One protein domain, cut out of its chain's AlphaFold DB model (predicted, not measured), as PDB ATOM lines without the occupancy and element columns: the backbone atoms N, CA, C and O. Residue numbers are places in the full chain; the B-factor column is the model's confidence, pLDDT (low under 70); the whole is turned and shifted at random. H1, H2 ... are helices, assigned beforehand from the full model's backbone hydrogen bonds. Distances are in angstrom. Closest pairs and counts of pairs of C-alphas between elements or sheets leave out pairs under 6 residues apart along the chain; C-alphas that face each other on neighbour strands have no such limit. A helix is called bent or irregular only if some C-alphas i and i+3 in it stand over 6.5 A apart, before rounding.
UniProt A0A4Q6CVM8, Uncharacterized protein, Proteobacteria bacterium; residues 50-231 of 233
ATOM      1  N   ALA A  50     105.918 111.433 181.003       87.56
ATOM      2  CA  ALA A  50     105.283 110.389 181.790       87.56
ATOM      3  C   ALA A  50     104.673 109.290 180.908       87.56
ATOM      4  O   ALA A  50     104.839 108.110 181.204       87.56
ATOM      5  N   ASP A  51     104.035 109.657 179.794       88.06
ATOM      6  CA  ASP A  51     103.429 108.683 178.875       88.06
ATOM      7  C   ASP A  51     104.503 107.915 178.093       88.06
ATOM      8  O   ASP A  51     104.377 106.711 177.835       88.06
ATOM      9  N   PHE A  52     105.614 108.582 177.765       89.75
ATOM     10  CA  PHE A  52     106.768 107.920 177.161       89.75
ATOM     11  C   PHE A  52     107.476 106.978 178.148       89.75
ATOM     12  O   PHE A  52     107.897 105.879 177.766       89.75
ATOM     13  N   LEU A  53     107.565 107.366 179.426       91.38
ATOM     14  CA  LEU A  53     108.049 106.498 180.499       91.38
ATOM     15  C   LEU A  53     107.145 105.270 180.656       91.38
ATOM     16  O   LEU A  53     107.650 104.149 180.658       91.38
ATOM     17  N   GLU A  54     105.827 105.463 180.731       93.00
ATOM     18  CA  GLU A  54     104.849 104.376 180.825       93.00
ATOM     19  C   GLU A  54     104.998 103.392 179.661       93.00
ATOM     20  O   GLU A  54     105.138 102.187 179.879       93.00
ATOM     21  N   SER A  55     105.061 103.903 178.430       90.69
ATOM     22  CA  SER A  55     105.253 103.083 177.230       90.69
ATOM     23  C   SER A  55     106.550 102.269 177.305       90.69
ATOM     24  O   SER A  55     106.544 101.063 177.051       90.69
ATOM     25  N   SER A  56     107.647 102.898 177.737       91.75
ATOM     26  CA  SER A  56     108.947 102.236 177.902       91.75
ATOM     27  C   SER A  56     108.905 101.123 178.960       91.75
ATOM     28  O   SER A  56     109.438 100.034 178.743       91.75
ATOM     29  N   LEU A  57     108.239 101.358 180.093       91.56
ATOM     30  CA  LEU A  57     108.081 100.371 181.166       91.56
ATOM     31  C   LEU A  57     107.178  99.199 180.742       91.56
ATOM     32  O   LEU A  57     107.475  98.041 181.050       91.56
ATOM     33  N   LEU A  58     106.112  99.468 179.981       89.38
ATOM     34  CA  LEU A  58     105.240  98.434 179.414       89.38
ATOM     35  C   LEU A  58     105.989  97.534 178.425       89.38
ATOM     36  O   LEU A  58     105.797  96.315 178.437       89.38
ATOM     37  N   GLU A  59     106.861  98.097 177.586       89.62
ATOM     38  CA  GLU A  59     107.717  97.312 176.689       89.62
ATOM     39  C   GLU A  59     108.675  96.390 177.449       89.62
ATOM     40  O   GLU A  59     108.865  95.238 177.051       89.62
ATOM     41  N   LEU A  60     109.259  96.866 178.552       87.31
ATOM     42  CA  LEU A  60     110.133  96.056 179.405       87.31
ATOM     43  C   LEU A  60     109.367  94.908 180.072       87.31
ATOM     44  O   LEU A  60     109.854  93.775 180.089       87.31
ATOM     45  N   GLY A  61     108.141  95.171 180.536       81.38
ATOM     46  CA  GLY A  61     107.265  94.157 181.125       81.38
ATOM     47  C   GLY A  61     106.908  93.018 180.162       81.38
ATOM     48  O   GLY A  61     106.847  91.863 180.577       81.38
ATOM     49  N   LYS A  62     106.746  93.303 178.861       82.62
ATOM     50  CA  LYS A  62     106.453  92.279 177.834       82.62
ATOM     51  C   LYS A  62     107.600  91.285 177.622       82.62
ATOM     52  O   LYS A  62     107.350  90.150 177.229       82.62
ATOM     53  N   LYS A  63     108.850  91.694 177.858       80.00
ATOM     54  CA  LYS A  63     110.045  90.884 177.553       80.00
ATOM     55  C   LYS A  63     110.380  89.833 178.615       80.00
ATOM     56  O   LYS A  63     111.159  88.932 178.324       80.00
ATOM     57  N   LYS A  64     109.835  89.934 179.835       68.75
ATOM     58  CA  LYS A  64     110.227  89.096 180.986       68.75
ATOM     59  C   LYS A  64     108.994  88.498 181.704       68.75
ATOM     60  O   LYS A  64     108.616  88.985 182.771       68.75
ATOM     61  N   PRO A  65     108.337  87.463 181.144       58.09
ATOM     62  CA  PRO A  65     107.078  86.937 181.671       58.09
ATOM     63  C   PRO A  65     107.303  85.853 182.739       58.09
ATOM     64  O   PRO A  65     107.167  84.663 182.472       58.09
ATOM     65  N   ILE A  66     107.605  86.248 183.977       65.38
ATOM     66  CA  ILE A  66     107.387  85.377 185.146       65.38
ATOM     67  C   ILE A  66     106.086  85.837 185.808       65.38
ATOM     68  O   ILE A  66     106.011  86.963 186.295       65.38
ATOM     69  N   ALA A  67     105.049  84.991 185.818       63.03
ATOM     70  CA  ALA A  67     103.671  85.390 186.139       63.03
ATOM     71  C   ALA A  67     103.505  86.101 187.502       63.03
ATOM     72  O   ALA A  67     102.799  87.102 187.584       63.03
ATOM     73  N   ILE A  68     104.196  85.631 188.548       61.31
ATOM     74  CA  ILE A  68     104.146  86.226 189.900       61.31
ATOM     75  C   ILE A  68     104.874  87.579 189.947       61.31
ATOM     76  O   ILE A  68     104.440  88.500 190.629       61.31
ATOM     77  N   GLN A  69     105.963  87.729 189.190       73.00
ATOM     78  CA  GLN A  69     106.695  88.994 189.107       73.00
ATOM     79  C   GLN A  69     105.959  90.009 188.228       73.00
ATOM     80  O   GLN A  69     106.051  91.207 188.474       73.00
ATOM     81  N   ALA A  70     105.202  89.549 187.228       78.62
ATOM     82  CA  ALA A  70     104.533  90.408 186.261       78.62
ATOM     83  C   ALA A  70     103.469  91.315 186.900       78.62
ATOM     84  O   ALA A  70     103.389  92.493 186.547       78.62
ATOM     85  N   SER A  71     102.676  90.807 187.851       84.00
ATOM     86  CA  SER A  71     101.648  91.603 188.540       84.00
ATOM     87  C   SER A  71     102.264  92.660 189.458       84.00
ATOM     88  O   SER A  71     101.926  93.839 189.336       84.00
ATOM     89  N   SER A  72     103.214  92.272 190.314       86.06
ATOM     90  CA  SER A  72     103.911  93.204 191.206       86.06
ATOM     91  C   SER A  72     104.695  94.253 190.427       86.06
ATOM     92  O   SER A  72     104.572  95.440 190.720       86.06
ATOM     93  N   ARG A  73     105.412  93.852 189.374       88.44
ATOM     94  CA  ARG A  73     106.159  94.764 188.499       88.44
ATOM     95  C   ARG A  73     105.255  95.757 187.791       88.44
ATOM     96  O   ARG A  73     105.530  96.952 187.817       88.44
ATOM     97  N   LYS A  74     104.136  95.291 187.223       89.38
ATOM     98  CA  LYS A  74     103.124  96.174 186.626       89.38
ATOM     99  C   LYS A  74     102.593  97.172 187.654       89.38
ATOM    100  O   LYS A  74     102.444  98.345 187.333       89.38
ATOM    101  N   SER A  75     102.320  96.719 188.879       90.69
ATOM    102  CA  SER A  75     101.801  97.585 189.941       90.69
ATOM    103  C   SER A  75     102.821  98.628 190.413       90.69
ATOM    104  O   SER A  75     102.455  99.787 190.592       90.69
ATOM    105  N   PHE A  76     104.095  98.247 190.539       91.75
ATOM    106  CA  PHE A  76     105.197  99.151 190.859       91.75
ATOM    107  C   PHE A  76     105.383 100.204 189.761       91.75
ATOM    108  O   PHE A  76     105.362 101.397 190.047       91.75
ATOM    109  N   PHE A  77     105.468  99.786 188.494       93.38
ATOM    110  CA  PHE A  77     105.600 100.710 187.365       93.38
ATOM    111  C   PHE A  77     104.414 101.665 187.242       93.38
ATOM    112  O   PHE A  77     104.618 102.843 186.963       93.38
ATOM    113  N   ALA A  78     103.191 101.200 187.508       93.19
ATOM    114  CA  ALA A  78     102.023 102.075 187.549       93.19
ATOM    115  C   ALA A  78     102.135 103.135 188.658       93.19
ATOM    116  O   ALA A  78     101.833 104.300 188.413       93.19
ATOM    117  N   SER A  79     102.612 102.761 189.852       94.25
ATOM    118  CA  SER A  79     102.850 103.714 190.946       94.25
ATOM    119  C   SER A  79     103.928 104.741 190.573       94.25
ATOM    120  O   SER A  79     103.701 105.942 190.703       94.25
ATOM    121  N   VAL A  80     105.041 104.303 189.973       93.94
ATOM    122  CA  VAL A  80     106.089 105.202 189.463       93.94
ATOM    123  C   VAL A  80     105.530 106.204 188.448       93.94
ATOM    124  O   VAL A  80     105.764 107.405 188.576       93.94
ATOM    125  N   VAL A  81     104.766 105.739 187.455       93.75
ATOM    126  CA  VAL A  81     104.153 106.614 186.441       93.75
ATOM    127  C   VAL A  81     103.188 107.610 187.084       93.75
ATOM    128  O   VAL A  81     103.200 108.781 186.715       93.75
ATOM    129  N   ASN A  82     102.391 107.181 188.066       92.88
ATOM    130  CA  ASN A  82     101.474 108.068 188.781       92.88
ATOM    131  C   ASN A  82     102.220 109.193 189.508       92.88
ATOM    132  O   ASN A  82     101.814 110.346 189.391       92.88
ATOM    133  N   VAL A  83     103.326 108.883 190.192       91.19
ATOM    134  CA  VAL A  83     104.159 109.898 190.855       91.19
ATOM    135  C   VAL A  83     104.774 110.853 189.825       91.19
ATOM    136  O   VAL A  83     104.731 112.066 190.004       91.19
ATOM    137  N   VAL A  84     105.290 110.343 188.700       89.88
ATOM    138  CA  VAL A  84     105.857 111.191 187.633       89.88
ATOM    139  C   VAL A  84     104.811 112.111 187.002       89.88
ATOM    140  O   VAL A  84     105.134 113.252 186.684       89.88
ATOM    141  N   ARG A  85     103.561 111.658 186.840       89.00
ATOM    142  CA  ARG A  85     102.468 112.478 186.289       89.00
ATOM    143  C   ARG A  85     102.074 113.657 187.178       89.00
ATOM    144  O   ARG A  85     101.561 114.632 186.644       89.00
ATOM    145  N   GLN A  86     102.280 113.564 188.491       85.94
ATOM    146  CA  GLN A  86     101.882 114.620 189.426       85.94
ATOM    147  C   GLN A  86     102.744 115.878 189.270       85.94
ATOM    148  O   GLN A  86     102.192 116.967 189.173       85.94
ATOM    149  N   ASP A  87     104.068 115.720 189.161       78.38
ATOM    150  CA  ASP A  87     105.004 116.859 189.218       78.38
ATOM    151  C   ASP A  87     106.102 116.833 188.132       78.38
ATOM    152  O   ASP A  87     107.087 117.564 188.213       78.38
ATOM    153  N   ASN A  88     105.964 115.995 187.099       77.88
ATOM    154  CA  ASN A  88     106.878 115.910 185.950       77.88
ATOM    155  C   ASN A  88     108.371 115.761 186.332       77.88
ATOM    156  O   ASN A  88     109.249 116.495 185.872       77.88
ATOM    157  N   TYR A  89     108.670 114.754 187.153       81.94
ATOM    158  CA  TYR A  89     110.015 114.483 187.682       81.94
ATOM    159  C   TYR A  89     111.067 114.052 186.642       81.94
ATOM    160  O   TYR A  89     112.244 113.904 186.975       81.94
ATOM    161  N   VAL A  90     110.672 113.824 185.387       81.56
ATOM    162  CA  VAL A  90     111.533 113.255 184.343       81.56
ATOM    163  C   VAL A  90     111.769 114.283 183.245       81.56
ATOM    164  O   VAL A  90     110.831 114.882 182.724       81.56
ATOM    165  N   ALA A  91     113.035 114.459 182.862       76.12
ATOM    166  CA  ALA A  91     113.399 115.346 181.764       76.12
ATOM    167  C   ALA A  91     112.695 114.924 180.455       76.12
ATOM    168  O   ALA A  91     112.632 113.723 180.175       76.12
ATOM    169  N   PRO A  92     112.255 115.870 179.606       74.06
ATOM    170  CA  PRO A  92     111.544 115.584 178.352       74.06
ATOM    171  C   PRO A  92     112.415 114.958 177.254       74.06
ATOM    172  O   PRO A  92     112.001 114.856 176.105       74.06
ATOM    173  N   ASN A  93     113.613 114.482 177.592       77.25
ATOM    174  CA  ASN A  93     114.521 113.819 176.670       77.25
ATOM    175  C   ASN A  93     114.198 112.307 176.576       77.25
ATOM    176  O   ASN A  93     114.456 111.570 177.538       77.25
ATOM    177  N   PRO A  94     113.730 111.796 175.417       78.62
ATOM    178  CA  PRO A  94     113.348 110.390 175.258       78.62
ATOM    179  C   PRO A  94     114.468 109.398 175.602       78.62
ATOM    180  O   PRO A  94     114.217 108.327 176.157       78.62
ATOM    181  N   ARG A  95     115.732 109.733 175.306       80.69
ATOM    182  CA  ARG A  95     116.875 108.862 175.613       80.69
ATOM    183  C   ARG A  95     117.092 108.755 177.117       80.69
ATOM    184  O   ARG A  95     117.295 107.646 177.611       80.69
ATOM    185  N   ARG A  96     117.020 109.877 177.845       82.06
ATOM    186  CA  ARG A  96     117.099 109.875 179.315       82.06
ATOM    187  C   ARG A  96     115.916 109.135 179.927       82.06
ATOM    188  O   ARG A  96     116.141 108.306 180.801       82.06
ATOM    189  N   VAL A  97     114.700 109.332 179.415       87.00
ATOM    190  CA  VAL A  97     113.511 108.604 179.891       87.00
ATOM    191  C   VAL A  97     113.682 107.094 179.708       87.00
ATOM    192  O   VAL A  97     113.424 106.326 180.629       87.00
ATOM    193  N   LYS A  98     114.194 106.644 178.556       88.50
ATOM    194  CA  LYS A  98     114.450 105.218 178.307       88.50
ATOM    195  C   LYS A  98     115.558 104.650 179.198       88.50
ATOM    196  O   LYS A  98     115.434 103.530 179.693       88.50
ATOM    197  N   LEU A  99     116.643 105.400 179.410       89.25
ATOM    198  CA  LEU A  99     117.694 105.021 180.363       89.25
ATOM    199  C   LEU A  99     117.130 104.898 181.782       89.25
ATOM    200  O   LEU A  99     117.446 103.938 182.479       89.25
ATOM    201  N   PHE A 100     116.252 105.820 182.167       92.19
ATOM    202  CA  PHE A 100     115.568 105.811 183.451       92.19
ATOM    203  C   PHE A 100     114.618 104.622 183.597       92.19
ATOM    204  O   PHE A 100     114.690 103.919 184.599       92.19
ATOM    205  N   ALA A 101     113.829 104.299 182.571       93.94
ATOM    206  CA  ALA A 101     112.984 103.105 182.555       93.94
ATOM    207  C   ALA A 101     113.799 101.813 182.751       93.94
ATOM    208  O   ALA A 101     113.441 100.967 183.567       93.94
ATOM    209  N   ASN A 102     114.931 101.677 182.047       93.12
ATOM    210  CA  ASN A 102     115.831 100.529 182.207       93.12
ATOM    211  C   ASN A 102     116.456 100.464 183.607       93.12
ATOM    212  O   ASN A 102     116.686  99.375 184.132       93.12
ATOM    213  N   LEU A 103     116.763 101.619 184.202       93.75
ATOM    214  CA  LEU A 103     117.297 101.689 185.556       93.75
ATOM    215  C   LEU A 103     116.249 101.268 186.587       93.75
ATOM    216  O   LEU A 103     116.553 100.439 187.434       93.75
ATOM    217  N   LEU A 104     115.026 101.786 186.487       94.12
ATOM    218  CA  LEU A 104     113.914 101.404 187.359       94.12
ATOM    219  C   LEU A 104     113.617  99.905 187.261       94.12
ATOM    220  O   LEU A 104     113.338  99.267 188.272       94.12
ATOM    221  N   ASP A 105     113.737  99.327 186.063       93.00
ATOM    222  CA  ASP A 105     113.638  97.880 185.873       93.00
ATOM    223  C   ASP A 105     114.727  97.115 186.628       93.00
ATOM    224  O   ASP A 105     114.447  96.151 187.336       93.00
ATOM    225  N   ARG A 106     115.975  97.574 186.521       91.94
ATOM    226  CA  ARG A 106     117.099  96.980 187.248       91.94
ATOM    227  C   ARG A 106     116.933  97.118 188.760       91.94
ATOM    228  O   ARG A 106     117.227  96.173 189.481       91.94
ATOM    229  N   MET A 107     116.467  98.272 189.235       92.38
ATOM    230  CA  MET A 107     116.173  98.486 190.651       92.38
ATOM    231  C   MET A 107     115.093  97.514 191.114       92.38
ATOM    232  O   MET A 107     115.293  96.853 192.124       92.38
ATOM    233  N   PHE A 108     114.013  97.341 190.339       91.31
ATOM    234  CA  PHE A 108     112.979  96.348 190.629       91.31
ATOM    235  C   PHE A 108     113.563  94.942 190.814       91.31
ATOM    236  O   PHE A 108     113.239  94.264 191.787       91.31
ATOM    237  N   GLU A 109     114.457  94.528 189.914       89.81
ATOM    238  CA  GLU A 109     115.125  93.220 189.959       89.81
ATOM    239  C   GLU A 109     116.120  93.068 191.118       89.81
ATOM    240  O   GLU A 109     116.420  91.943 191.514       89.81
ATOM    241  N   HIS A 110     116.613  94.173 191.679       89.62
ATOM    242  CA  HIS A 110     117.542  94.160 192.807       89.62
ATOM    243  C   HIS A 110     116.866  93.784 194.137       89.62
ATOM    244  O   HIS A 110     117.541  93.349 195.070       89.62
ATOM    245  N   HIS A 111     115.538  93.909 194.230       87.19
ATOM    246  CA  HIS A 111     114.784  93.661 195.459       87.19
ATOM    247  C   HIS A 111     113.803  92.483 195.335       87.19
ATOM    248  O   HIS A 111     113.266  92.223 194.256       87.19
ATOM    249  N   PRO A 112     113.504  91.775 196.445       85.56
ATOM    250  CA  PRO A 112     112.450  90.767 196.472       85.56
ATOM    251  C   PRO A 112     111.094  91.348 196.059       85.56
ATOM    252  O   PRO A 112     110.763  92.481 196.388       85.56
ATOM    253  N   VAL A 113     110.254  90.551 195.402       84.38
ATOM    254  CA  VAL A 113     108.941  90.998 194.898       84.38
ATOM    255  C   VAL A 113     108.040  91.569 196.001       84.38
ATOM    256  O   VAL A 113     107.282  92.506 195.753       84.38
ATOM    257  N   GLN A 114     108.121  91.005 197.207       85.12
ATOM    258  CA  GLN A 114     107.347  91.416 198.378       85.12
ATOM    259  C   GLN A 114     107.681  92.845 198.808       85.12
ATOM    260  O   GLN A 114     106.783  93.585 199.198       85.12
ATOM    261  N   TYR A 115     108.943  93.253 198.639       87.12
ATOM    262  CA  TYR A 115     109.408  94.596 198.969       87.12
ATOM    263  C   TYR A 115     108.600  95.668 198.234       87.12
ATOM    264  O   TYR A 115     108.162  96.640 198.828       87.12
ATOM    265  N   TRP A 116     108.323  95.452 196.946       86.31
ATOM    266  CA  TRP A 116     107.561  96.393 196.120       86.31
ATOM    267  C   TRP A 116     106.053  96.381 196.378       86.31
ATOM    268  O   TRP A 116     105.339  97.281 195.930       86.31
ATOM    269  N   ALA A 117     105.547  95.332 197.026       84.50
ATOM    270  CA  ALA A 117     104.143  95.238 197.394       84.50
ATOM    271  C   ALA A 117     103.855  96.017 198.685       84.50
ATOM    272  O   ALA A 117     102.800  96.648 198.786       84.50
ATOM    273  N   GLU A 118     104.792  95.988 199.632       84.94
ATOM    274  CA  GLU A 118     104.769  96.784 200.857       84.94
ATOM    275  C   GLU A 118     105.052  98.255 200.527       84.94
ATOM    276  O   GLU A 118     105.891  98.550 199.682       84.94
ATOM    277  N   GLU A 119     104.301  99.182 201.133       88.75
ATOM    278  CA  GLU A 119     104.483 100.639 200.984       88.75
ATOM    279  C   GLU A 119     104.744 101.113 199.540       88.75
ATOM    280  O   GLU A 119     105.589 101.969 199.279       88.75
ATOM    281  N   ARG A 120     104.007 100.533 198.584       89.56
ATOM    282  CA  ARG A 120     104.257 100.649 197.139       89.56
ATOM    283  C   ARG A 120     104.564 102.070 196.673       89.56
ATOM    284  O   ARG A 120     105.529 102.266 195.939       89.56
ATOM    285  N   ASP A 121     103.748 103.037 197.084       91.31
ATOM    286  CA  ASP A 121     103.903 104.424 196.647       91.31
ATOM    287  C   ASP A 121     105.174 105.053 197.222       91.31
ATOM    288  O   ASP A 121     105.931 105.670 196.478       91.31
ATOM    289  N   ARG A 122     105.492 104.806 198.498       93.88
ATOM    290  CA  ARG A 122     106.755 105.252 199.104       93.88
ATOM    291  C   ARG A 122     107.954 104.630 198.386       93.88
ATOM    292  O   ARG A 122     108.903 105.330 198.044       93.88
ATOM    293  N   ASN A 123     107.895 103.334 198.090       93.81
ATOM    294  CA  ASN A 123     108.975 102.640 197.390       93.81
ATOM    295  C   ASN A 123     109.147 103.123 195.939       93.81
ATOM    296  O   ASN A 123     110.273 103.232 195.450       93.81
ATOM    297  N   ALA A 124     108.060 103.487 195.255       93.94
ATOM    298  CA  ALA A 124     108.118 104.143 193.950       93.94
ATOM    299  C   ALA A 124     108.774 105.530 194.033       93.94
ATOM    300  O   ALA A 124     109.627 105.856 193.207       93.94
ATOM    301  N   GLN A 125     108.430 106.325 195.048       95.19
ATOM    302  CA  GLN A 125     109.034 107.636 195.286       95.19
ATOM    303  C   GLN A 125     110.539 107.533 195.577       95.19
ATOM    304  O   GLN A 125     111.337 108.262 194.987       95.19
ATOM    305  N   LEU A 126     110.949 106.593 196.429       95.81
ATOM    306  CA  LEU A 126     112.361 106.335 196.715       95.81
ATOM    307  C   LEU A 126     113.105 105.880 195.455       95.81
ATOM    308  O   LEU A 126     114.142 106.451 195.119       95.81
ATOM    309  N   ALA A 127     112.549 104.929 194.698       95.31
ATOM    310  CA  ALA A 127     113.140 104.487 193.436       95.31
ATOM    311  C   ALA A 127     113.329 105.648 192.445       95.31
ATOM    312  O   ALA A 127     114.358 105.722 191.773       95.31
ATOM    313  N   LEU A 128     112.378 106.588 192.393       94.19
ATOM    314  CA  LEU A 128     112.492 107.799 191.582       94.19
ATOM    315  C   LEU A 128     113.631 108.710 192.048       94.19
ATOM    316  O   LEU A 128     114.448 109.107 191.219       94.19
ATOM    317  N   VAL A 129     113.724 109.011 193.349       95.38
ATOM    318  CA  VAL A 129     114.802 109.853 193.899       95.38
ATOM    319  C   VAL A 129     116.166 109.233 193.619       95.38
ATOM    320  O   VAL A 129     117.030 109.869 193.017       95.38
ATOM    321  N   PHE A 130     116.373 107.983 194.026       95.88
ATOM    322  CA  PHE A 130     117.677 107.337 193.901       95.88
ATOM    323  C   PHE A 130     118.040 107.029 192.451       95.88
ATOM    324  O   PHE A 130     119.201 107.179 192.071       95.88
ATOM    325  N   GLY A 131     117.061 106.671 191.620       93.94
ATOM    326  CA  GLY A 131     117.280 106.503 190.190       93.94
ATOM    327  C   GLY A 131     117.670 107.818 189.510       93.94
ATOM    328  O   GLY A 131     118.544 107.828 188.642       93.94
ATOM    329  N   PHE A 132     117.054 108.934 189.916       92.44
ATOM    330  CA  PHE A 132     117.397 110.255 189.398       92.44
ATOM    331  C   PHE A 132     118.826 110.626 189.787       92.44
ATOM    332  O   PHE A 132     119.625 110.951 188.916       92.44
ATOM    333  N   LEU A 133     119.180 110.495 191.069       92.50
ATOM    334  CA  LEU A 133     120.540 110.753 191.548       92.50
ATOM    335  C   LEU A 133     121.569 109.872 190.828       92.50
ATOM    336  O   LEU A 133     122.642 110.345 190.468       92.50
ATOM    337  N   TYR A 134     121.240 108.608 190.557       92.50
ATOM    338  CA  TYR A 134     122.125 107.709 189.820       92.50
ATOM    339  C   TYR A 134     122.390 108.189 188.384       92.50
ATOM    340  O   TYR A 134     123.524 108.098 187.918       92.50
ATOM    341  N   LEU A 135     121.378 108.669 187.653       88.44
ATOM    342  CA  LEU A 135     121.553 109.073 186.248       88.44
ATOM    343  C   LEU A 135     122.008 110.516 186.071       88.44
ATOM    344  O   LEU A 135     122.815 110.782 185.181       88.44
ATOM    345  N   SER A 136     121.462 111.426 186.870       84.06
ATOM    346  CA  SER A 136     121.614 112.869 186.695       84.06
ATOM    347  C   SER A 136     122.698 113.454 187.598       84.06
ATOM    348  O   SER A 136     123.385 114.372 187.172       84.06
ATOM    349  N   ASP A 137     122.909 112.894 188.798       87.00
ATOM    350  CA  ASP A 137     123.780 113.476 189.834       87.00
ATOM    351  C   ASP A 137     124.694 112.431 190.493       87.00
ATOM    352  O   ASP A 137     124.751 112.265 191.718       87.00
ATOM    353  N   GLN A 138     125.468 111.739 189.653       87.25
ATOM    354  CA  GLN A 138     126.451 110.726 190.054       87.25
ATOM    355  C   GLN A 138     127.327 111.131 191.260       87.25
ATOM    356  O   GLN A 138     127.538 110.280 192.129       87.25
ATOM    357  N   PRO A 139     127.838 112.377 191.380       89.19
ATOM    358  CA  PRO A 139     128.620 112.776 192.552       89.19
ATOM    359  C   PRO A 139     127.845 112.653 193.870       89.19
ATOM    360  O   PRO A 139     128.382 112.122 194.841       89.19
ATOM    361  N   VAL A 140     126.582 113.089 193.902       91.25
ATOM    362  CA  VAL A 140     125.716 112.979 195.086       91.25
ATOM    363  C   VAL A 140     125.415 111.516 195.381       91.25
ATOM    364  O   VAL A 140     125.549 111.076 196.525       91.25
ATOM    365  N   TYR A 141     125.082 110.741 194.345       93.50
ATOM    366  CA  TYR A 141     124.819 109.314 194.490       93.50
ATOM    367  C   TYR A 141     126.006 108.574 195.118       93.50
ATOM    368  O   TYR A 141     125.831 107.862 196.101       93.50
ATOM    369  N   ARG A 142     127.234 108.805 194.631       92.31
ATOM    370  CA  ARG A 142     128.469 108.187 195.159       92.31
ATOM    371  C   ARG A 142     128.743 108.537 196.620       92.31
ATOM    372  O   ARG A 142     129.219 107.692 197.379       92.31
ATOM    373  N   ILE A 143     128.428 109.764 197.037       93.56
ATOM    374  CA  ILE A 143     128.523 110.142 198.451       93.56
ATOM    375  C   ILE A 143     127.536 109.311 199.274       93.56
ATOM    376  O   ILE A 143     127.931 108.775 200.302       93.56
ATOM    377  N   LEU A 144     126.299 109.118 198.809       95.00
ATOM    378  CA  LEU A 144     125.314 108.283 199.509       95.00
ATOM    379  C   LEU A 144     125.739 106.811 199.606       95.00
ATOM    380  O   LEU A 144     125.476 106.183 200.632       95.00
ATOM    381  N   GLN A 145     126.455 106.277 198.605       93.50
ATOM    382  CA  GLN A 145     126.998 104.909 198.664       93.50
ATOM    383  C   GLN A 145     127.984 104.728 199.829       93.50
ATOM    384  O   GLN A 145     128.015 103.677 200.463       93.50
ATOM    385  N   THR A 146     128.791 105.753 200.117       94.62
ATOM    386  CA  THR A 146     129.832 105.699 201.159       94.62
ATOM    387  C   THR A 146     129.357 106.237 202.511       94.62
ATOM    388  O   THR A 146     129.786 105.755 203.558       94.62
ATOM    389  N   ARG A 147     128.438 107.206 202.506       95.94
ATOM    390  CA  ARG A 147     127.901 107.895 203.684       95.94
ATOM    391  C   ARG A 147     126.380 108.071 203.550       95.94
ATOM    392  O   ARG A 147     125.924 109.153 203.182       95.94
ATOM    393  N   PRO A 148     125.573 107.064 203.924       96.19
ATOM    394  CA  PRO A 148     124.109 107.150 203.859       96.19
ATOM    395  C   PRO A 148     123.515 108.308 204.674       96.19
ATOM    396  O   PRO A 148     122.564 108.949 204.236       96.19
ATOM    397  N   ALA A 149     124.131 108.644 205.815       95.69
ATOM    398  CA  ALA A 149     123.735 109.776 206.659       95.69
ATOM    399  C   ALA A 149     123.755 111.131 205.921       95.69
ATOM    400  O   ALA A 149     123.039 112.053 206.313       95.69
ATOM    401  N   PHE A 150     124.507 111.239 204.815       95.56
ATOM    402  CA  PHE A 150     124.522 112.427 203.959       95.56
ATOM    403  C   PHE A 150     123.122 112.808 203.457       95.56
ATOM    404  O   PHE A 150     122.860 113.994 203.248       95.56
ATOM    405  N   TYR A 151     122.213 111.835 203.307       96.81
ATOM    406  CA  TYR A 151     120.835 112.104 202.909       96.81
ATOM    407  C   TYR A 151     120.156 113.087 203.878       96.81
ATOM    408  O   TYR A 151     119.769 114.177 203.464       96.81
ATOM    409  N   ASN A 152     120.076 112.754 205.170       96.38
ATOM    410  CA  ASN A 152     119.411 113.607 206.165       96.38
ATOM    411  C   ASN A 152     120.245 114.846 206.501       96.38
ATOM    412  O   ASN A 152     119.716 115.950 206.620       96.38
ATOM    413  N   GLU A 153     121.558 114.665 206.661       93.56
ATOM    414  CA  GLU A 153     122.446 115.720 207.148       93.56
ATOM    415  C   GLU A 153     122.597 116.865 206.149       93.56
ATOM    416  O   GLU A 153     122.787 118.004 206.573       93.56
ATOM    417  N   ILE A 154     122.544 116.568 204.845       94.38
ATOM    418  CA  ILE A 154     122.931 117.507 203.792       94.38
ATOM    419  C   ILE A 154     121.898 117.570 202.669       94.38
ATOM    420  O   ILE A 154     121.383 118.654 202.404       94.38
ATOM    421  N   LEU A 155     121.561 116.449 202.025       94.12
ATOM    422  CA  LEU A 155     120.704 116.468 200.832       94.12
ATOM    423  C   LEU A 155     119.275 116.940 201.139       94.12
ATOM    424  O   LEU A 155     118.764 117.821 200.454       94.12
ATOM    425  N   LEU A 156     118.646 116.408 202.188       95.44
ATOM    426  CA  LEU A 156     117.309 116.807 202.629       95.44
ATOM    427  C   LEU A 156     117.285 118.266 203.095       95.44
ATOM    428  O   LEU A 156     116.354 119.011 202.787       95.44
ATOM    429  N   ARG A 157     118.326 118.697 203.816       93.62
ATOM    430  CA  ARG A 157     118.477 120.095 204.244       93.62
ATOM    431  C   ARG A 157     118.597 121.041 203.053       93.62
ATOM    432  O   ARG A 157     117.911 122.059 203.033       93.62
ATOM    433  N   TRP A 158     119.393 120.672 202.052       93.69
ATOM    434  CA  TRP A 158     119.480 121.408 200.795       93.69
ATOM    435  C   TRP A 158     118.136 121.419 200.062       93.69
ATOM    436  O   TRP A 158     117.683 122.475 199.644       93.69
ATOM    437  N   ALA A 159     117.439 120.285 199.971       92.81
ATOM    438  CA  ALA A 159     116.145 120.209 199.295       92.81
ATOM    439  C   ALA A 159     115.079 121.097 199.965       92.81
ATOM    440  O   ALA A 159     114.246 121.678 199.273       92.81
ATOM    441  N   ARG A 160     115.121 121.250 201.296       93.50
ATOM    442  CA  ARG A 160     114.256 122.178 202.046       93.50
ATOM    443  C   ARG A 160     114.648 123.647 201.850       93.50
ATOM    444  O   ARG A 160     113.775 124.509 201.890       93.50
ATOM    445  N   ASN A 161     115.937 123.939 201.663       90.69
ATOM    446  CA  ASN A 161     116.449 125.296 201.465       90.69
ATOM    447  C   ASN A 161     117.642 125.322 200.478       90.69
ATOM    448  O   ASN A 161     118.797 125.365 200.915       90.69
ATOM    449  N   PRO A 162     117.388 125.344 199.152       85.06
ATOM    450  CA  PRO A 162     118.427 125.258 198.115       85.06
ATOM    451  C   PRO A 162     119.430 126.428 198.083       85.06
ATOM    452  O   PRO A 162     120.384 126.392 197.312       85.06
ATOM    453  N   GLY A 163     119.225 127.459 198.913       81.62
ATOM    454  CA  GLY A 163     120.113 128.612 199.089       81.62
ATOM    455  C   GLY A 163     120.826 128.668 200.447       81.62
ATOM    456  O   GLY A 163     121.327 129.731 200.817       81.62
ATOM    457  N   ASP A 164     120.846 127.576 201.224       85.12
ATOM    458  CA  ASP A 164     121.563 127.536 202.506       85.12
ATOM    459  C   ASP A 164     123.081 127.680 202.293       85.12
ATOM    460  O   ASP A 164     123.771 126.737 201.895       85.12
ATOM    461  N   LYS A 165     123.614 128.864 202.617       82.38
ATOM    462  CA  LYS A 165     125.045 129.186 202.505       82.38
ATOM    463  C   LYS A 165     125.938 128.251 203.319       82.38
ATOM    464  O   LYS A 165     127.093 128.036 202.966       82.38
ATOM    465  N   ASN A 166     125.411 127.641 204.384       83.06
ATOM    466  CA  ASN A 166     126.169 126.681 205.189       83.06
ATOM    467  C   ASN A 166     126.462 125.377 204.430       83.06
ATOM    468  O   ASN A 166     127.317 124.597 204.851       83.06
ATOM    469  N   LEU A 167     125.762 125.131 203.319       82.62
ATOM    470  CA  LEU A 167     125.945 123.961 202.465       82.62
ATOM    471  C   LEU A 167     126.831 124.254 201.238       82.62
ATOM    472  O   LEU A 167     127.185 123.324 200.516       82.62
ATOM    473  N   GLU A 168     127.288 125.499 201.037       69.56
ATOM    474  CA  GLU A 168     128.194 125.881 199.934       69.56
ATOM    475  C   GLU A 168     129.546 125.145 199.977       69.56
ATOM    476  O   GLU A 168     130.250 125.054 198.967       69.56
ATOM    477  N   GLY A 169     129.923 124.585 201.132       73.19
ATOM    478  CA  GLY A 169     131.114 123.746 201.285       73.19
ATOM    479  C   GLY A 169     131.051 122.416 200.522       73.19
ATOM    480  O   GLY A 169     132.093 121.829 200.234       73.19
ATOM    481  N   TYR A 170     129.859 121.947 200.143       79.69
ATOM    482  CA  TYR A 170     129.677 120.666 199.462       79.69
ATOM    483  C   TYR A 170     129.712 120.847 197.946       79.69
ATOM    484  O   TYR A 170     128.713 121.195 197.321       79.69
ATOM    485  N   ALA A 171     130.867 120.560 197.337       78.62
ATOM    486  CA  ALA A 171     131.080 120.709 195.894       78.62
ATOM    487  C   ALA A 171     130.008 120.006 195.039       78.62
ATOM    488  O   ALA A 171     129.582 120.563 194.033       78.62
ATOM    489  N   ALA A 172     129.527 118.834 195.474       78.12
ATOM    490  CA  ALA A 172     128.493 118.065 194.779       78.12
ATOM    491  C   ALA A 172     127.121 118.763 194.720       78.12
ATOM    492  O   ALA A 172     126.325 118.435 193.850       78.12
ATOM    493  N   LEU A 173     126.841 119.714 195.620       79.94
ATOM    494  CA  LEU A 173     125.594 120.484 195.618       79.94
ATOM    495  C   LEU A 173     125.711 121.809 194.851       79.94
ATOM    496  O   LEU A 173     124.696 122.410 194.528       79.94
ATOM    497  N   ARG A 174     126.929 122.281 194.543       73.62
ATOM    498  CA  ARG A 174     127.141 123.595 193.902       73.62
ATOM    499  C   ARG A 174     126.589 123.673 192.486       73.62
ATOM    500  O   ARG A 174     126.253 124.753 192.017       73.62
ATOM    501  N   THR A 175     126.556 122.538 191.799       73.19
ATOM    502  CA  THR A 175     126.020 122.426 190.442       73.19
ATOM    503  C   THR A 175     124.516 122.190 190.445       73.19
ATOM    504  O   THR A 175     123.899 122.291 189.390       73.19
ATOM    505  N   LEU A 176     123.924 121.894 191.608       80.81
ATOM    506  CA  LEU A 176     122.503 121.630 191.713       80.81
ATOM    507  C   LEU A 176     121.705 122.927 191.733       80.81
ATOM    508  O   LEU A 176     121.960 123.844 192.512       80.81
ATOM    509  N   ARG A 177     120.672 122.955 190.909       80.69
ATOM    510  CA  ARG A 177     119.632 123.970 190.884       80.69
ATOM    511  C   ARG A 177     118.335 123.306 191.329       80.69
ATOM    512  O   ARG A 177     118.064 122.175 190.918       80.69
ATOM    513  N   PRO A 178     117.523 123.961 192.170       78.44
ATOM    514  CA  PRO A 178     116.196 123.444 192.453       78.44
ATOM    515  C   PRO A 178     115.387 123.383 191.161       78.44
ATOM    516  O   PRO A 178     115.567 124.213 190.266       78.44
ATOM    517  N   SER A 179     114.470 122.422 191.089       72.19
ATOM    518  CA  SER A 179     113.413 122.457 190.089       72.19
ATOM    519  C   SER A 179     112.500 123.626 190.427       72.19
ATOM    520  O   SER A 179     111.523 123.489 191.155       72.19
ATOM    521  N   LEU A 180     112.847 124.817 189.945       59.72
ATOM    522  CA  LEU A 180     111.872 125.890 189.852       59.72
ATOM    523  C   LEU A 180     110.724 125.352 188.990       59.72
ATOM    524  O   LEU A 180     110.953 124.530 188.104       59.72
ATOM    525  N   ASN A 181     109.494 125.810 189.222       48.53
ATOM    526  CA  ASN A 181     108.313 125.457 188.418       48.53
ATOM    527  C   ASN A 181     108.421 125.910 186.941       48.53
ATOM    528  O   ASN A 181     107.414 126.145 186.279       48.53
ATOM    529  N   SER A 182     109.634 126.077 186.411       43.03
ATOM    530  CA  SER A 182     109.928 126.236 185.007       43.03
ATOM    531  C   SER A 182     109.604 124.927 184.294       43.03
ATOM    532  O   SER A 182     110.472 124.112 183.989       43.03
ATOM    533  N   THR A 183     108.341 124.779 183.911       47.62
ATOM    534  CA  THR A 183     108.066 124.483 182.507       47.62
ATOM    535  C   THR A 183     108.789 125.554 181.698       47.62
ATOM    536  O   THR A 183     108.210 126.600 181.409       47.62
ATOM    537  N   ASN A 184     110.089 125.375 181.452       48.19
ATOM    538  CA  ASN A 184     110.789 126.212 180.500       48.19
ATOM    539  C   ASN A 184     110.112 125.896 179.161       48.19
ATOM    540  O   ASN A 184     110.201 124.747 178.723       48.19
ATOM    541  N   PRO A 185     109.335 126.822 178.568       49.69
ATOM    542  CA  PRO A 185     108.581 126.520 177.357       49.69
ATOM    543  C   PRO A 185     109.510 125.986 176.260       49.69
ATOM    544  O   PRO A 185     109.104 125.093 175.519       49.69
ATOM    545  N   ASP A 186     110.772 126.417 176.258       50.06
ATOM    546  CA  ASP A 186     111.830 125.977 175.348       50.06
ATOM    547  C   ASP A 186     112.116 124.466 175.411       50.06
ATOM    548  O   ASP A 186     112.446 123.875 174.388       50.06
ATOM    549  N   GLU A 187     111.919 123.802 176.559       49.22
ATOM    550  CA  GLU A 187     112.096 122.343 176.692       49.22
ATOM    551  C   GLU A 187     111.011 121.534 175.961       49.22
ATOM    552  O   GLU A 187     111.165 120.329 175.760       49.22
ATOM    553  N   SER A 188     109.901 122.182 175.594       50.19
ATOM    554  CA  SER A 188     108.739 121.569 174.934       50.19
ATOM    555  C   SER A 188     108.557 122.006 173.478       50.19
ATOM    556  O   SER A 188     107.710 121.458 172.771       50.19
ATOM    557  N   GLN A 189     109.335 122.992 173.018       46.84
ATOM    558  CA  GLN A 189     109.250 123.503 171.655       46.84
ATOM    559  C   GLN A 189     110.145 122.683 170.713       46.84
ATOM    560  O   GLN A 189     111.270 122.332 171.073       46.84
ATOM    561  N   PRO A 190     109.686 122.383 169.488       49.66
ATOM    562  CA  PRO A 190     110.550 121.811 168.467       49.66
ATOM    563  C   PRO A 190     111.667 122.801 168.108       49.66
ATOM    564  O   PRO A 190     111.427 124.000 167.960       49.66
ATOM    565  N   THR A 191     112.886 122.295 167.936       46.00
ATOM    566  CA  THR A 191     114.057 123.101 167.575       46.00
ATOM    567  C   THR A 191     113.846 123.796 166.216       46.00
ATOM    568  O   THR A 191     113.576 123.110 165.226       46.00
ATOM    569  N   PRO A 192     113.972 125.131 166.109       44.75
ATOM    570  CA  PRO A 192     113.796 125.852 164.860       44.75
ATOM    571  C   PRO A 192     114.986 125.632 163.932       44.75
ATOM    572  O   PRO A 192     116.141 125.539 164.339       44.75
ATOM    573  N   SER A 193     114.688 125.581 162.642       47.28
ATOM    574  CA  SER A 193     115.578 125.102 161.587       47.28
ATOM    575  C   SER A 193     116.551 126.151 161.017       47.28
ATOM    576  O   SER A 193     117.083 125.933 159.932       47.28
ATOM    577  N   GLY A 194     116.819 127.281 161.696       45.19
ATOM    578  CA  GLY A 194     117.530 128.387 161.025       45.19
ATOM    579  C   GLY A 194     118.217 129.488 161.841       45.19
ATOM    580  O   GLY A 194     118.615 130.483 161.242       45.19
ATOM    581  N   THR A 195     118.392 129.368 163.157       42.31
ATOM    582  CA  THR A 195     119.117 130.373 163.976       42.31
ATOM    583  C   THR A 195     120.338 129.745 164.659       42.31
ATOM    584  O   THR A 195     120.387 128.519 164.767       42.31
ATOM    585  N   PRO A 196     121.352 130.524 165.100       45.34
ATOM    586  CA  PRO A 196     122.492 129.969 165.826       45.34
ATOM    587  C   PRO A 196     121.977 129.278 167.096       45.34
ATOM    588  O   PRO A 196     121.591 129.927 168.065       45.34
ATOM    589  N   LEU A 197     121.956 127.945 167.053       48.28
ATOM    590  CA  LEU A 197     121.327 127.010 167.999       48.28
ATOM    591  C   LEU A 197     121.741 127.161 169.474       48.28
ATOM    592  O   LEU A 197     121.184 126.487 170.327       48.28
ATOM    593  N   VAL A 198     122.727 128.005 169.780       42.44
ATOM    594  CA  VAL A 198     123.356 128.104 171.105       42.44
ATOM    595  C   VAL A 198     122.751 129.225 171.960       42.44
ATOM    596  O   VAL A 198     122.854 129.161 173.178       42.44
ATOM    597  N   GLU A 199     122.108 130.232 171.355       40.16
ATOM    598  CA  GLU A 199     121.559 131.382 172.101       40.16
ATOM    599  C   GLU A 199     120.037 131.326 172.300       40.16
ATOM    600  O   GLU A 199     119.530 131.947 173.228       40.16
ATOM    601  N   ALA A 200     119.307 130.584 171.460       35.41
ATOM    602  CA  ALA A 200     117.840 130.578 171.468       35.41
ATOM    603  C   ALA A 200     117.208 129.357 172.157       35.41
ATOM    604  O   ALA A 200     116.025 129.400 172.470       35.41
ATOM    605  N   TYR A 201     117.967 128.277 172.377       36.53
ATOM    606  CA  TYR A 201     117.464 127.055 173.006       36.53
ATOM    607  C   TYR A 201     118.461 126.595 174.056       36.53
ATOM    608  O   TYR A 201     119.564 126.151 173.737       36.53
ATOM    609  N   SER A 202     118.060 126.721 175.319       40.59
ATOM    610  CA  SER A 202     118.753 126.065 176.426       40.59
ATOM    611  C   SER A 202     118.756 124.564 176.139       40.59
ATOM    612  O   SER A 202     117.743 124.027 175.687       40.59
ATOM    613  N   ASP A 203     119.885 123.886 176.347       46.88
ATOM    614  CA  ASP A 203     119.953 122.437 176.161       46.88
ATOM    615  C   ASP A 203     118.824 121.792 176.995       46.88
ATOM    616  O   ASP A 203     118.814 121.976 178.217       46.88
ATOM    617  N   PRO A 204     117.876 121.036 176.396       44.56
ATOM    618  CA  PRO A 204     116.785 120.391 177.138       44.56
ATOM    619  C   PRO A 204     117.297 119.365 178.165       44.56
ATOM    620  O   PRO A 204     116.521 118.716 178.871       44.56
ATOM    621  N   THR A 205     118.618 119.172 178.225       49.94
ATOM    622  CA  THR A 205     119.330 118.362 179.196       49.94
ATOM    623  C   THR A 205     119.959 119.125 180.360       49.94
ATOM    624  O   THR A 205     120.620 118.416 181.124       49.94
ATOM    625  N   GLU A 206     119.741 120.450 180.529       55.22
ATOM    626  CA  GLU A 206     120.387 121.307 181.555       55.22
ATOM    627  C   GLU A 206     120.832 120.497 182.781       55.22
ATOM    628  O   GLU A 206     120.033 120.106 183.643       55.22
ATOM    629  N   GLU A 207     122.122 120.155 182.800       60.22
ATOM    630  CA  GLU A 207     122.693 119.345 183.863       60.22
ATOM    631  C   GLU A 207     122.631 120.137 185.172       60.22
ATOM    632  O   GLU A 207     122.927 121.332 185.214       60.22
ATOM    633  N   GLY A 208     122.217 119.460 186.243       67.75
ATOM    634  CA  GLY A 208     122.126 120.045 187.577       67.75
ATOM    635  C   GLY A 208     120.728 120.474 188.025       67.75
ATOM    636  O   GLY A 208     120.583 120.826 189.188       67.75
ATOM    637  N   VAL A 209     119.671 120.420 187.204       80.44
ATOM    638  CA  VAL A 209     118.304 120.654 187.724       80.44
ATOM    639  C   VAL A 209     117.823 119.438 188.522       80.44
ATOM    640  O   VAL A 209     117.500 118.401 187.947       80.44
ATOM    641  N   MET A 210     117.706 119.569 189.845       85.31
ATOM    642  CA  MET A 210     117.204 118.515 190.733       85.31
ATOM    643  C   MET A 210     115.672 118.428 190.661       85.31
ATOM    644  O   MET A 210     114.959 118.953 191.520       85.31
ATOM    645  N   ARG A 211     115.155 117.744 189.633       86.75
ATOM    646  CA  ARG A 211     113.704 117.576 189.403       86.75
ATOM    647  C   ARG A 211     112.992 116.888 190.564       86.75
ATOM    648  O   ARG A 211     111.867 117.238 190.880       86.75
ATOM    649  N   VAL A 212     113.673 115.984 191.265       90.94
ATOM    650  CA  VAL A 212     113.129 115.244 192.419       90.94
ATOM    651  C   VAL A 212     113.208 116.006 193.754       90.94
ATOM    652  O   VAL A 212     113.016 115.410 194.810       90.94
ATOM    653  N   GLN A 213     113.497 117.314 193.754       92.12
ATOM    654  CA  GLN A 213     113.672 118.099 194.986       92.12
ATOM    655  C   GLN A 213     112.415 118.113 195.870       92.12
ATOM    656  O   GLN A 213     112.523 117.841 197.067       92.12
ATOM    657  N   SER A 214     111.228 118.375 195.312       91.06
ATOM    658  CA  SER A 214     109.969 118.325 196.075       91.06
ATOM    659  C   SER A 214     109.710 116.933 196.650       91.06
ATOM    660  O   SER A 214     109.236 116.807 197.779       91.06
ATOM    661  N   LEU A 215     110.105 115.888 195.921       93.06
ATOM    662  CA  LEU A 215     109.947 114.508 196.354       93.06
ATOM    663  C   LEU A 215     110.876 114.149 197.520       93.06
ATOM    664  O   LEU A 215     110.447 113.482 198.459       93.06
ATOM    665  N   ILE A 216     112.116 114.649 197.514       95.19
ATOM    666  CA  ILE A 216     113.036 114.537 198.658       95.19
ATOM    667  C   ILE A 216     112.423 115.209 199.895       95.19
ATOM    668  O   ILE A 216     112.455 114.640 200.983       95.19
ATOM    669  N   VAL A 217     111.823 116.394 199.741       95.00
ATOM    670  CA  VAL A 217     111.154 117.089 200.856       95.00
ATOM    671  C   VAL A 217     109.953 116.293 201.375       95.00
ATOM    672  O   VAL A 217     109.793 116.187 202.591       95.00
ATOM    673  N   ALA A 218     109.140 115.727 200.477       94.25
ATOM    674  CA  ALA A 218     107.949 114.952 200.818       94.25
ATOM    675  C   ALA A 218     108.275 113.629 201.531       94.25
ATOM    676  O   ALA A 218     107.572 113.252 202.466       94.25
ATOM    677  N   LEU A 219     109.349 112.946 201.121       95.75
ATOM    678  CA  LEU A 219     109.816 111.709 201.758       95.75
ATOM    679  C   LEU A 219     110.304 111.931 203.193       95.75
ATOM    680  O   LEU A 219     110.152 111.047 204.037       95.75
ATOM    681  N   GLY A 220     110.842 113.120 203.475       96.62
ATOM    682  CA  GLY A 220     111.311 113.485 204.802       96.62
ATOM    683  C   GLY A 220     112.602 112.764 205.174       96.62
ATOM    684  O   GLY A 220     113.477 112.577 204.339       96.62
ATOM    685  N   GLU A 221     112.753 112.436 206.453       97.25
ATOM    686  CA  GLU A 221     113.948 111.750 206.949       97.25
ATOM    687  C   GLU A 221     113.913 110.263 206.592       97.25
ATOM    688  O   GLU A 221     112.862 109.626 206.667       97.25
ATOM    689  N   LEU A 222     115.074 109.717 206.222       97.25
ATOM    690  CA  LEU A 222     115.244 108.302 205.889       97.25
ATOM    691  C   LEU A 222     116.249 107.641 206.824       97.25
ATOM    692  O   LEU A 222     117.261 108.239 207.202       97.25
ATOM    693  N   GLU A 223     116.023 106.376 207.151       96.56
ATOM    694  CA  GLU A 223     117.028 105.597 207.868       96.56
ATOM    695  C   GLU A 223     118.220 105.267 206.956       96.56
ATOM    696  O   GLU A 223     118.088 105.123 205.739       96.56
ATOM    697  N   SER A 224     119.412 105.091 207.536       94.69
ATOM    698  CA  SER A 224     120.604 104.731 206.747       94.69
ATOM    699  C   SER A 224     120.430 103.411 205.993       94.69
ATOM    700  O   SER A 224     120.945 103.267 204.884       94.69
ATOM    701  N   ASP A 225     119.692 102.462 206.568       94.62
ATOM    702  CA  ASP A 225     119.399 101.185 205.921       94.62
ATOM    703  C   ASP A 225     118.382 101.336 204.786       94.62
ATOM    704  O   ASP A 225     118.507 100.659 203.768       94.62
ATOM    705  N   GLU A 226     117.430 102.263 204.908       93.88
ATOM    706  CA  GLU A 226     116.505 102.614 203.827       93.88
ATOM    707  C   GLU A 226     117.272 103.209 202.644       93.88
ATOM    708  O   GLU A 226     117.138 102.719 201.527       93.88
ATOM    709  N   VAL A 227     118.171 104.168 202.891       95.56
ATOM    710  CA  VAL A 227     119.050 104.743 201.857       95.56
ATOM    711  C   VAL A 227     119.879 103.655 201.169       95.56
ATOM    712  O   VAL A 227     119.932 103.600 199.942       95.56
ATOM    713  N   ARG A 228     120.506 102.761 201.946       94.62
ATOM    714  CA  ARG A 228     121.367 101.690 201.419       94.62
ATOM    715  C   ARG A 228     120.636 100.717 200.504       94.62
ATOM    716  O   ARG A 228     121.251 100.241 199.558       94.62
ATOM    717  N   ARG A 229     119.357 100.428 200.760       93.69
ATOM    718  CA  ARG A 229     118.561  99.523 199.913       93.69
ATOM    719  C   ARG A 229     118.507 100.018 198.469       93.69
ATOM    720  O   ARG A 229     118.641  99.217 197.561       93.69
ATOM    721  N   TYR A 230     118.405 101.325 198.257       93.69
ATOM    722  CA  TYR A 230     118.307 101.912 196.917       93.69
ATOM    723  C   TYR A 230     119.667 102.207 196.258       93.69
ATOM    724  O   TYR A 230     119.727 102.772 195.157       93.69
ATOM    725  N   ILE A 231     120.769 101.817 196.905       93.38
ATOM    726  CA  ILE A 231     122.102 101.877 196.318       93.38
ATOM    727  C   ILE A 231     122.374 100.596 195.526       93.38
ATOM    728  O   ILE A 231     122.555  99.527 196.099       93.38
TER     729      ILE A 231
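This is residues 50 to 231 of the 233 residues of an uncharacterized protein of Proteobacteria bacterium (UniProt A0A4Q6CVM8). The longest helix, H2, folds back on H1 as a hairpin; H3 crosses H1, and H5 crosses both H2 and H3, running through the middle of the domain. The short helices H6, H7, H9 and H10 gather on the other side of H5, and a long loop, residues 175 to 212, leads away from the helices and comes back, with residues 193 to 199 sticking out. The printed part has 182 residues, with ten named helices, H1 to H10 in order along the chain, and no named strand; the class is all helix, and the helices that touch are mostly crossed. The whole is compact, with a radius of gyration of the C-alphas of 17.2 A, and its outline is flat, spanning 52 by 44 by 24 A, the loop adding to the length.

H2, residues 67 to 87, is 31.6 A long from C-alpha 67 at (103.671, 85.390, 186.139) to C-alpha 87; it is neither bent nor irregular, but only just: C-alphas 68 and 71 are 6.1 A apart. Before it comes H1, residues 50 to 63, 20.5 A long, with C-alpha 50 at (105.283, 110.389, 181.790). After it come H3, residues 94 to 110, 24.3 A long; H4, residues 113 to 117; and H5, residues 120 to 136, 23.7 A long. H6 is residues 138 to 146, 12.7 A long, and H7 is residues 150 to 160, 14.3 A long. H7 is irregular, but only just: C-alphas 153 and 156 are 6.9 A apart. H8 is residues 171 to 174, H9 residues 213 to 219, and H10 residues 224 to 229, ending with C-alpha 229 at (118.561, 99.523, 199.913).

H2 and H1 form a helical hairpin and touch at a shallow tilt of 10 degrees, opposite ways; their closest C-alphas, of Arg 85 and Ala 50, are 5.7 A apart. H3 touches H1 at a steep tilt of 49 degrees, the same way, closest at Ala 101 and Leu 57, whose C-alphas are 5.8 A apart. H2 touches H4 with residues 69 to 76 alone, the closest C-alphas being those of Phe 76 and Trp 116, 6.4 A. With residues 76 to 83 alone H2 touches H5, only just about perpendicular at 71 degrees, the closest C-alphas being those of Val 80 and Ala 124, 5.0 A. H5 and H6 are the hubs, touching four helices each. H3 touches H5 with residues 100 to 107 alone, at a steep tilt of 56 degrees, closest at the C-alphas of Leu 103 and Gly 131, 6.7 A. H5 touches H6 with residues 130 to 134 alone, the closest C-alphas being those of Leu 133 and Tyr 141, 5.4 A. H9 touches H7, the closest C-alphas being those of Gln 213 and Ala 159, 5.4 A. H6 only just touches H8 and H10, with 3 pairs of C-alphas within 8 A each. H1 and H7 are apart, for instance. Every O i to N i+4 pair is within hydrogen-bond range in H3, H5, H6, H9 and H10; the counts are 9 of 10 in H1, 14 of 17 in H2, 5 of 7 in H7 and 0 of 1 in H4, where 2 of 2 O i to N i+3 pairs are, and H8 is too short for an O i to N i+4 pair.

The two C-alphas farthest apart, of Gln 114 and Gly 194, are 53.5 A apart. The printed part has no cut. The link from H8 to H9, 38 residues, is long; within it residues 177 to 178 pair with residues 209 to 210, parallel, and residues 193 to 199 stand free. The mean pLDDT of the printed part is 81.6; residues 64 to 68, residue 168 and residues 180 to 208 are under 70.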